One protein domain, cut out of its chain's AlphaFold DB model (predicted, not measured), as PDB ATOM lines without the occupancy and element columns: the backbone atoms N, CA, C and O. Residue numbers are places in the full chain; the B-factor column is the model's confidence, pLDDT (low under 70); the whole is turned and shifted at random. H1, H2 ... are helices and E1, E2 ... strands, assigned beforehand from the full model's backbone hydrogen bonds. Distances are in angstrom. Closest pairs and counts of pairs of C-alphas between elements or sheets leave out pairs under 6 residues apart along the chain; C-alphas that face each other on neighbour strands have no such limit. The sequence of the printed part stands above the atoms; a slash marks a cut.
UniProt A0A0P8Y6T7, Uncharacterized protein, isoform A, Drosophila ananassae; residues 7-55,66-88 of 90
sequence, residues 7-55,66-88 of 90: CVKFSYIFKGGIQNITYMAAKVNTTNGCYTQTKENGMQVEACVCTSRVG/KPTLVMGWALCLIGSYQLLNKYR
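This is residues 7 to 55 and 66 to 88 of the 90 residues of the protein "Uncharacterized protein, isoform A" of Drosophila ananassae (UniProt A0A0P8Y6T7). Picture one twisted sheet made of two hairpins side by side, with no helix on either face, and well away from it a single unbent helix, H1, that stands free. The sheet with the loops round it is the body, and H1 lies far out along the longest axis, beyond a cut in the chain. The printed part has 72 residues with four named strands and then one named helix, in the order E1 E2 E3 E4 H1; the sheet runs E2 E1 E4 E3, all antiparallel, and the class is mixed, helices and strands. The whole is extended, with a radius of gyration of the C-alphas of 21.7 A, and flat, spanning 65 by 38 by 16 A.

Begin at the inner strands, E1, residues 7 to 14, and E4, residues 43 to 50. They are antiparallel at 163 degrees; look for N 9 and O 48, 2.9 A apart, and N 46 and O 11, 2.9 A, within hydrogen-bond range. On the other side of E1 from E4 is the edge strand E2, residues 17 to 26, which forms a hairpin with E1 at 161 degrees; N 10 and O 22 are 2.9 A apart. The other edge strand is E3, residues 33 to 38, in a hairpin with E4 at 167 degrees; N 35 and O 47 are 2.8 A apart. E2 and E3 are apart. Now go to H1, residues 69 to 86: it is not on the sheet, with 0 pairs of C-alphas within 10 A. Every O i to N i+4 pair inside H1 is within hydrogen-bond range.

Find C-alpha 7 at (137.430, 93.681, 134.619); from there E1 runs 23.2 A to C-alpha 14. E2 covers 25.0 A from Gly 17 to Ala 26, E3 16.9 A from Gly 33 to Thr 38, and E4 23.0 A from Met 43 to Cys 50, whose C-alpha is at (140.373, 94.970, 130.501). H1 runs 26.2 A from Leu 69 to C-alpha 86 at (186.883, 103.126, 150.435).

Look at Asn 29 and Arg 88 for the two C-alphas farthest apart, 66.0 A. Residues 56 to 65 are not printed, and C-alphas 55 and 66 are 20.5 A apart across this cut. Residues 66 to 88, of which 69 to 86 belong to H1, stand free; the body without them spans 38 by 19 by 13 A. The links E1 to E2 and E3 to E4 are tight, and E2 to E3 is short, with 6 residues. The mean pLDDT of the printed part is 88.6, and residues 66 to 69 are under 70.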
ATOM      1  N   CYS A   7     136.835  92.999 133.478       93.00
ATOM      2  CA  CYS A   7     137.430  93.681 134.619       93.00
ATOM      3  C   CYS A   7     137.338  95.190 134.385       93.00
ATOM      4  O   CYS A   7     137.771  95.678 133.343       93.00
ATOM      5  N   VAL A   8     136.800  95.919 135.359       94.38
ATOM      6  CA  VAL A   8     136.633  97.371 135.293       94.38
ATOM      7  C   VAL A   8     137.274  98.020 136.514       94.38
ATOM      8  O   VAL A   8     137.116  97.547 137.644       94.38
ATOM      9  N   LYS A   9     138.018  99.097 136.282       95.00
ATOM     10  CA  LYS A   9     138.549  99.989 137.312       95.00
ATOM     11  C   LYS A   9     137.944 101.369 137.112       95.00
ATOM     12  O   LYS A   9     138.154 101.964 136.059       95.00
ATOM     13  N   PHE A  10     137.245 101.869 138.122       94.38
ATOM     14  CA  PHE A  10     136.807 103.256 138.177       94.38
ATOM     15  C   PHE A  10     137.766 104.060 139.043       94.38
ATOM     16  O   PHE A  10     137.959 103.697 140.200       94.38
ATOM     17  N   SER A  11     138.330 105.140 138.513       94.62
ATOM     18  CA  SER A  11     139.129 106.111 139.260       94.62
ATOM     19  C   SER A  11     138.363 107.433 139.328       94.62
ATOM     20  O   SER A  11     138.032 108.019 138.297       94.62
ATOM     21  N   TYR A  12     138.089 107.917 140.536       95.19
ATOM     22  CA  TYR A  12     137.509 109.238 140.771       95.19
ATOM     23  C   TYR A  12     138.639 110.201 141.104       95.19
ATOM     24  O   TYR A  12     139.320 110.035 142.114       95.19
ATOM     25  N   ILE A  13     138.857 111.189 140.247       95.19
ATOM     26  CA  ILE A  13     139.991 112.108 140.299       95.19
ATOM     27  C   ILE A  13     139.448 113.525 140.464       95.19
ATOM     28  O   ILE A  13     138.559 113.959 139.736       95.19
ATOM     29  N   PHE A  14     139.986 114.272 141.420       95.38
ATOM     30  CA  PHE A  14     139.622 115.665 141.648       95.38
ATOM     31  C   PHE A  14     140.881 116.497 141.859       95.38
ATOM     32  O   PHE A  14     141.698 116.171 142.719       95.38
ATOM     33  N   LYS A  15     141.048 117.560 141.057       91.75
ATOM     34  CA  LYS A  15     142.240 118.433 141.063       91.75
ATOM     35  C   LYS A  15     143.571 117.660 140.975       91.75
ATOM     36  O   LYS A  15     144.532 117.989 141.659       91.75
ATOM     37  N   GLY A  16     143.608 116.603 140.161       87.44
ATOM     38  CA  GLY A  16     144.787 115.746 139.980       87.44
ATOM     39  C   GLY A  16     145.015 114.702 141.082       87.44
ATOM     40  O   GLY A  16     145.856 113.826 140.910       87.44
ATOM     41  N   GLY A  17     144.255 114.742 142.181       91.94
ATOM     42  CA  GLY A  17     144.304 113.736 143.241       91.94
ATOM     43  C   GLY A  17     143.264 112.638 143.035       91.94
ATOM     44  O   GLY A  17     142.097 112.928 142.764       91.94
ATOM     45  N   ILE A  18     143.668 111.377 143.197       92.81
ATOM     46  CA  ILE A  18     142.729 110.251 143.240       92.81
ATOM     47  C   ILE A  18     141.983 110.297 144.574       92.81
ATOM     48  O   ILE A  18     142.595 110.213 145.634       92.81
ATOM     49  N   GLN A  19     140.662 110.406 144.503       95.06
ATOM     50  CA  GLN A  19     139.773 110.429 145.661       95.06
ATOM     51  C   GLN A  19     139.256 109.037 146.008       95.06
ATOM     52  O   GLN A  19     139.118 108.696 147.177       95.06
ATOM     53  N   ASN A  20     138.961 108.222 144.993       94.69
ATOM     54  CA  ASN A  20     138.508 106.853 145.198       94.69
ATOM     55  C   ASN A  20     138.831 105.976 143.987       94.69
ATOM     56  O   ASN A  20     138.885 106.465 142.855       94.69
ATOM     57  N   ILE A  21     139.008 104.678 144.231       94.06
ATOM     58  CA  ILE A  21     139.150 103.672 143.188       94.06
ATOM     59  C   ILE A  21     138.258 102.477 143.504       94.06
ATOM     60  O   ILE A  21     138.369 101.874 144.570       94.06
ATOM     61  N   THR A  22     137.438 102.079 142.536       94.38
ATOM     62  CA  THR A  22     136.592 100.890 142.645       94.38
ATOM     63  C   THR A  22     136.993  99.864 141.597       94.38
ATOM     64  O   THR A  22     137.040 100.160 140.403       94.38
ATOM     65  N   TYR A  23     137.239  98.634 142.041       93.50
ATOM     66  CA  TYR A  23     137.591  97.502 141.190       93.50
ATOM     67  C   TYR A  23     136.437  96.507 141.170       93.50
ATOM     68  O   TYR A  23     136.000  96.047 142.221       93.50
ATOM     69  N   MET A  24     135.940  96.162 139.985       92.38
ATOM     70  CA  MET A  24     134.804  95.247 139.862       92.38
ATOM     71  C   MET A  24     134.843  94.447 138.562       92.38
ATOM     72  O   MET A  24     135.572  94.781 137.629       92.38
ATOM     73  N   ALA A  25     134.038  93.390 138.501       91.69
ATOM     74  CA  ALA A  25     133.705  92.710 137.260       91.69
ATOM     75  C   ALA A  25     132.318  93.178 136.808       91.69
ATOM     76  O   ALA A  25     131.359  93.072 137.568       91.69
ATOM     77  N   ALA A  26     132.206  93.691 135.586       91.50
ATOM     78  CA  ALA A  26     130.955  94.231 135.064       91.50
ATOM     79  C   ALA A  26     130.746  93.840 133.599       91.50
ATOM     80  O   ALA A  26     131.701  93.612 132.853       91.50
ATOM     81  N   LYS A  27     129.480  93.777 133.183       91.56
ATOM     82  CA  LYS A  27     129.117  93.730 131.766       91.56
ATOM     83  C   LYS A  27     129.216  95.141 131.212       91.56
ATOM     84  O   LYS A  27     128.543  96.043 131.704       91.56
ATOM     85  N   VAL A  28     130.051  95.326 130.203       89.62
ATOM     86  CA  VAL A  28     130.279  96.623 129.568       89.62
ATOM     87  C   VAL A  28     130.128  96.474 128.065       89.62
ATOM     88  O   VAL A  28     130.587  95.490 127.490       89.62
ATOM     89  N   ASN A  29     129.485  97.448 127.428       89.69
ATOM     90  CA  ASN A  29     129.334  97.492 125.974       89.69
ATOM     91  C   ASN A  29     130.519  98.230 125.327       89.69
ATOM     92  O   ASN A  29     130.336  99.170 124.559       89.69
ATOM     93  N   THR A  30     131.740  97.883 125.736       84.56
ATOM     94  CA  THR A  30     132.967  98.492 125.218       84.56
ATOM     95  C   THR A  30     134.124  97.500 125.250       84.56
ATOM     96  O   THR A  30     134.077  96.498 125.967       84.56
ATOM     97  N   THR A  31     135.161  97.772 124.462       86.38
ATOM     98  CA  THR A  31     136.382  96.962 124.382       86.38
ATOM     99  C   THR A  31     137.421  97.401 125.419       86.38
ATOM    100  O   THR A  31     137.186  98.303 126.224       86.38
ATOM    101  N   ASN A  32     138.571  96.720 125.453       90.62
ATOM    102  CA  ASN A  32     139.661  97.069 126.362       90.62
ATOM    103  C   ASN A  32     140.146  98.507 126.100       90.62
ATOM    104  O   ASN A  32     140.446  98.857 124.961       90.62
ATOM    105  N   GLY A  33     140.276  99.305 127.155       91.12
ATOM    106  CA  GLY A  33     140.670 100.709 127.054       91.12
ATOM    107  C   GLY A  33     140.268 101.515 128.282       91.12
ATOM    108  O   GLY A  33     139.546 101.018 129.145       91.12
ATOM    109  N   CYS A  34     140.743 102.756 128.363       92.69
ATOM    110  CA  CYS A  34     140.380 103.699 129.415       92.69
ATOM    111  C   CYS A  34     139.566 104.848 128.829       92.69
ATOM    112  O   CYS A  34     139.922 105.413 127.797       92.69
ATOM    113  N   TYR A  35     138.480 105.185 129.511       92.56
ATOM    114  CA  TYR A  35     137.534 106.213 129.109       92.56
ATOM    115  C   TYR A  35     137.406 107.219 130.236       92.56
ATOM    116  O   TYR A  35     137.241 106.834 131.391       92.56
ATOM    117  N   THR A  36     137.470 108.502 129.913       93.25
ATOM    118  CA  THR A  36     137.416 109.575 130.901       93.25
ATOM    119  C   THR A  36     136.220 110.475 130.651       93.25
ATOM    120  O   THR A  36     135.877 110.799 129.515       93.25
ATOM    121  N   GLN A  37     135.574 110.891 131.736       94.69
ATOM    122  CA  GLN A  37     134.526 111.898 131.710       94.69
ATOM    123  C   GLN A  37     134.802 112.948 132.780       94.69
ATOM    124  O   GLN A  37     134.907 112.625 133.962       94.69
ATOM    125  N   THR A  38     134.848 114.213 132.376       95.50
ATOM    126  CA  THR A  38     134.916 115.348 133.300       95.50
ATOM    127  C   THR A  38     133.504 115.842 133.600       95.50
ATOM    128  O   THR A  38     132.733 116.130 132.688       95.50
ATOM    129  N   LYS A  39     133.149 115.908 134.880       93.25
ATOM    130  CA  LYS A  39     131.909 116.505 135.384       93.25
ATOM    131  C   LYS A  39     132.073 118.020 135.516       93.25
ATOM    132  O   LYS A  39     133.186 118.511 135.692       93.25
ATOM    133  N   GLU A  40     130.962 118.753 135.507       93.69
ATOM    134  CA  GLU A  40     130.946 120.226 135.593       93.69
ATOM    135  C   GLU A  40     131.646 120.778 136.842       93.69
ATOM    136  O   GLU A  40     132.263 121.837 136.800       93.69
ATOM    137  N   ASN A  41     131.625 120.030 137.948       92.69
ATOM    138  CA  ASN A  41     132.313 120.403 139.184       92.69
ATOM    139  C   ASN A  41     133.846 120.233 139.127       92.69
ATOM    140  O   ASN A  41     134.515 120.510 140.119       92.69
ATOM    141  N   GLY A  42     134.409 119.755 138.012       92.19
ATOM    142  CA  GLY A  42     135.840 119.483 137.849       92.19
ATOM    143  C   GLY A  42     136.283 118.084 138.291       92.19
ATOM    144  O   GLY A  42     137.479 117.791 138.279       92.19
ATOM    145  N   MET A  43     135.354 117.204 138.679       94.12
ATOM    146  CA  MET A  43     135.646 115.793 138.949       94.12
ATOM    147  C   MET A  43     135.827 115.025 137.642       94.12
ATOM    148  O   MET A  43     134.951 115.036 136.783       94.12
ATOM    149  N   GLN A  44     136.937 114.313 137.509       96.44
ATOM    150  CA  GLN A  44     137.183 113.379 136.420       96.44
ATOM    151  C   GLN A  44     136.880 111.957 136.889       96.44
ATOM    152  O   GLN A  44     137.371 111.514 137.924       96.44
ATOM    153  N   VAL A  45     136.062 111.240 136.127       95.06
ATOM    154  CA  VAL A  45     135.798 109.815 136.323       95.06
ATOM    155  C   VAL A  45     136.468 109.066 135.183       95.06
ATOM    156  O   VAL A  45     136.117 109.261 134.022       95.06
ATOM    157  N   GLU A  46     137.438 108.227 135.513       94.75
ATOM    158  CA  GLU A  46     138.114 107.331 134.580       94.75
ATOM    159  C   GLU A  46     137.567 105.915 134.756       94.75
ATOM    160  O   GLU A  46     137.474 105.422 135.876       94.75
ATOM    161  N   ALA A  47     137.225 105.251 133.660       93.88
ATOM    162  CA  ALA A  47     136.819 103.857 133.624       93.88
ATOM    163  C   ALA A  47     137.757 103.086 132.693       93.88
ATOM    164  O   ALA A  47     137.717 103.269 131.478       93.88
ATOM    165  N   CYS A  48     138.588 102.212 133.253       93.81
ATOM    166  CA  CYS A  48     139.455 101.320 132.491       93.81
ATOM    167  C   CYS A  48     138.867  99.914 132.445       93.81
ATOM    168  O   CYS A  48     138.600  99.310 133.485       93.81
ATOM    169  N   VAL A  49     138.701  99.389 131.236       94.38
ATOM    170  CA  VAL A  49     138.196  98.051 130.947       94.38
ATOM    171  C   VAL A  49     139.338  97.184 130.441       94.38
ATOM    172  O   VAL A  49     140.100  97.581 129.558       94.38
ATOM    173  N   CYS A  50     139.444  95.977 130.981       91.38
ATOM    174  CA  CYS A  50     140.373  94.970 130.501       91.38
ATOM    175  C   CYS A  50     139.767  93.566 130.629       91.38
ATOM    176  O   CYS A  50     138.883  93.308 131.450       91.38
ATOM    177  N   THR A  51     140.256  92.632 129.820       89.50
ATOM    178  CA  THR A  51     139.812  91.235 129.848       89.50
ATOM    179  C   THR A  51     140.920  90.358 130.427       89.50
ATOM    180  O   THR A  51     141.978  90.210 129.820       89.50
ATOM    181  N   SER A  52     140.677  89.763 131.597       85.38
ATOM    182  CA  SER A  52     141.566  88.771 132.221       85.38
ATOM    183  C   SER A  52     141.131  87.346 131.896       85.38
ATOM    184  O   SER A  52     139.941  87.047 131.792       85.38
ATOM    185  N   ARG A  53     142.101  86.431 131.799       82.50
ATOM    186  CA  ARG A  53     141.831  84.992 131.653       82.50
ATOM    187  C   ARG A  53     141.399  84.385 132.991       82.50
ATOM    188  O   ARG A  53     141.782  84.858 134.061       82.50
ATOM    189  N   VAL A  54     140.599  83.322 132.932       81.69
ATOM    190  CA  VAL A  54     140.198  82.548 134.119       81.69
ATOM    191  C   VAL A  54     141.442  81.955 134.790       81.69
ATOM    192  O   VAL A  54     142.345  81.490 134.105       81.69
ATOM    193  N   GLY A  55     141.500  82.005 136.123       79.56
ATOM    194  CA  GLY A  55     142.627  81.492 136.910       79.56
ATOM    195  C   GLY A  55     143.823  82.442 137.049       79.56
ATOM    196  O   GLY A  55     144.721  82.152 137.829       79.56
ATOM    197  N   LYS A  66     156.763  95.575 140.888       54.12
ATOM    198  CA  LYS A  66     157.841  94.617 141.039       54.12
ATOM    199  C   LYS A  66     159.113  95.431 140.836       54.12
ATOM    200  O   LYS A  66     159.202  96.104 139.804       54.12
ATOM    201  N   PRO A  67     160.055  95.430 141.791       53.38
ATOM    202  CA  PRO A  67     161.307  96.143 141.613       53.38
ATOM    203  C   PRO A  67     161.919  95.699 140.286       53.38
ATOM    204  O   PRO A  67     162.111  94.507 140.035       53.38
ATOM    205  N   THR A  68     162.124  96.660 139.391       62.53
ATOM    206  CA  THR A  68     162.711  96.414 138.081       62.53
ATOM    207  C   THR A  68     164.138  95.924 138.277       62.53
ATOM    208  O   THR A  68     164.883  96.451 139.099       62.53
ATOM    209  N   LEU A  69     164.538  94.930 137.485       67.06
ATOM    210  CA  LEU A  69     165.879  94.331 137.508       67.06
ATOM    211  C   LEU A  69     166.987  95.401 137.355       67.06
ATOM    212  O   LEU A  69     168.065  95.284 137.930       67.06
ATOM    213  N   VAL A  70     166.662  96.502 136.668       73.69
ATOM    214  CA  VAL A  70     167.475  97.721 136.526       73.69
ATOM    215  C   VAL A  70     167.850  98.348 137.876       73.69
ATOM    216  O   VAL A  70     168.996  98.747 138.067       73.69
ATOM    217  N   MET A  71     166.921  98.396 138.836       77.00
ATOM    218  CA  MET A  71     167.180  98.971 140.159       77.00
ATOM    219  C   MET A  71     168.143  98.100 140.979       77.00
ATOM    220  O   MET A  71     168.955  98.629 141.732       77.00
ATOM    221  N   GLY A  72     168.121  96.777 140.772       83.31
ATOM    222  CA  GLY A  72     169.085  95.857 141.383       83.31
ATOM    223  C   GLY A  72     170.520  96.095 140.902       83.31
ATOM    224  O   GLY A  72     171.433  96.210 141.717       83.31
ATOM    225  N   TRP A  73     170.720  96.250 139.589       85.62
ATOM    226  CA  TRP A  73     172.044  96.539 139.020       85.62
ATOM    227  C   TRP A  73     172.604  97.888 139.471       85.62
ATOM    228  O   TRP A  73     173.789  97.977 139.792       85.62
ATOM    229  N   ALA A  74     171.759  98.920 139.546       87.62
ATOM    230  CA  ALA A  74     172.170 100.240 140.017       87.62
ATOM    231  C   ALA A  74     172.712 100.191 141.457       87.62
ATOM    232  O   ALA A  74     173.766 100.759 141.736       87.62
ATOM    233  N   LEU A  75     172.046  99.455 142.353       87.44
ATOM    234  CA  LEU A  75     172.501  99.288 143.736       87.44
ATOM    235  C   LEU A  75     173.821  98.512 143.828       87.44
ATOM    236  O   LEU A  75     174.694  98.897 144.605       87.44
ATOM    237  N   CYS A  76     174.009  97.475 143.005       88.75
ATOM    238  CA  CYS A  76     175.280  96.748 142.939       88.75
ATOM    239  C   CYS A  76     176.440  97.637 142.471       88.75
ATOM    240  O   CYS A  76     177.515  97.583 143.063       88.75
ATOM    241  N   LEU A  77     176.226  98.464 141.443       91.44
ATOM    242  CA  LEU A  77     177.251  99.380 140.926       91.44
ATOM    243  C   LEU A  77     177.604 100.483 141.928       91.44
ATOM    244  O   LEU A  77     178.774 100.819 142.093       91.44
ATOM    245  N   ILE A  78     176.609 101.029 142.633       92.44
ATOM    246  CA  ILE A  78     176.850 102.022 143.687       92.44
ATOM    247  C   ILE A  78     177.622 101.381 144.847       92.44
ATOM    248  O   ILE A  78     178.590 101.964 145.335       92.44
ATOM    249  N   GLY A  79     177.239 100.168 145.257       91.31
ATOM    250  CA  GLY A  79     177.925  99.429 146.316       91.31
ATOM    251  C   GLY A  79     179.376  99.096 145.963       91.31
ATOM    252  O   GLY A  79     180.268  99.304 146.786       91.31
ATOM    253  N   SER A  80     179.643  98.641 144.734       89.56
ATOM    254  CA  SER A  80     181.009  98.358 144.280       89.56
ATOM    255  C   SER A  80     181.847  99.629 144.144       89.56
ATOM    256  O   SER A  80     182.995  99.637 144.584       89.56
ATOM    257  N   TYR A  81     181.277 100.728 143.638       91.31
ATOM    258  CA  TYR A  81     181.959 102.022 143.567       91.31
ATOM    259  C   TYR A  81     182.343 102.552 144.956       91.31
ATOM    260  O   TYR A  81     183.483 102.963 145.174       91.31
ATOM    261  N   GLN A  82     181.427 102.490 145.928       89.00
ATOM    262  CA  GLN A  82     181.711 102.885 147.312       89.00
ATOM    263  C   GLN A  82     182.806 102.021 147.943       89.00
ATOM    264  O   GLN A  82     183.658 102.540 148.664       89.00
ATOM    265  N   LEU A  83     182.805 100.715 147.656       85.31
ATOM    266  CA  LEU A  83     183.832  99.793 148.130       85.31
ATOM    267  C   LEU A  83     185.206 100.140 147.535       85.31
ATOM    268  O   LEU A  83     186.178 100.271 148.274       85.31
ATOM    269  N   LEU A  84     185.276 100.346 146.217       86.94
ATOM    270  CA  LEU A  84     186.509 100.709 145.511       86.94
ATOM    271  C   LEU A  84     187.079 102.046 146.004       86.94
ATOM    272  O   LEU A  84     188.278 102.132 146.265       86.94
ATOM    273  N   ASN A  85     186.218 103.047 146.213       84.75
ATOM    274  CA  ASN A  85     186.602 104.345 146.774       84.75
ATOM    275  C   ASN A  85     187.113 104.212 148.222       84.75
ATOM    276  O   ASN A  85     188.137 104.786 148.588       84.75
ATOM    277  N   LYS A  86     186.453 103.387 149.050       88.00
ATOM    278  CA  LYS A  86     186.883 103.126 150.435       88.00
ATOM    279  C   LYS A  86     188.274 102.491 150.501       88.00
ATOM    280  O   LYS A  86     189.042 102.818 151.403       88.00
ATOM    281  N   TYR A  87     188.596 101.604 149.561       89.44
ATOM    282  CA  TYR A  87     189.906 100.956 149.478       89.44
ATOM    283  C   TYR A  87     190.925 101.720 148.614       89.44
ATOM    284  O   TYR A  87     192.031 101.215 148.438       89.44
ATOM    285  N   ARG A  88     190.597 102.927 148.111       75.00
ATOM    286  CA  ARG A  88     191.472 103.748 147.242       75.00
ATOM    287  C   ARG A  88     192.070 102.962 146.066       75.00
ATOM    288  O   ARG A  88     193.232 103.127 145.709       75.00
TER     289      ARG A  88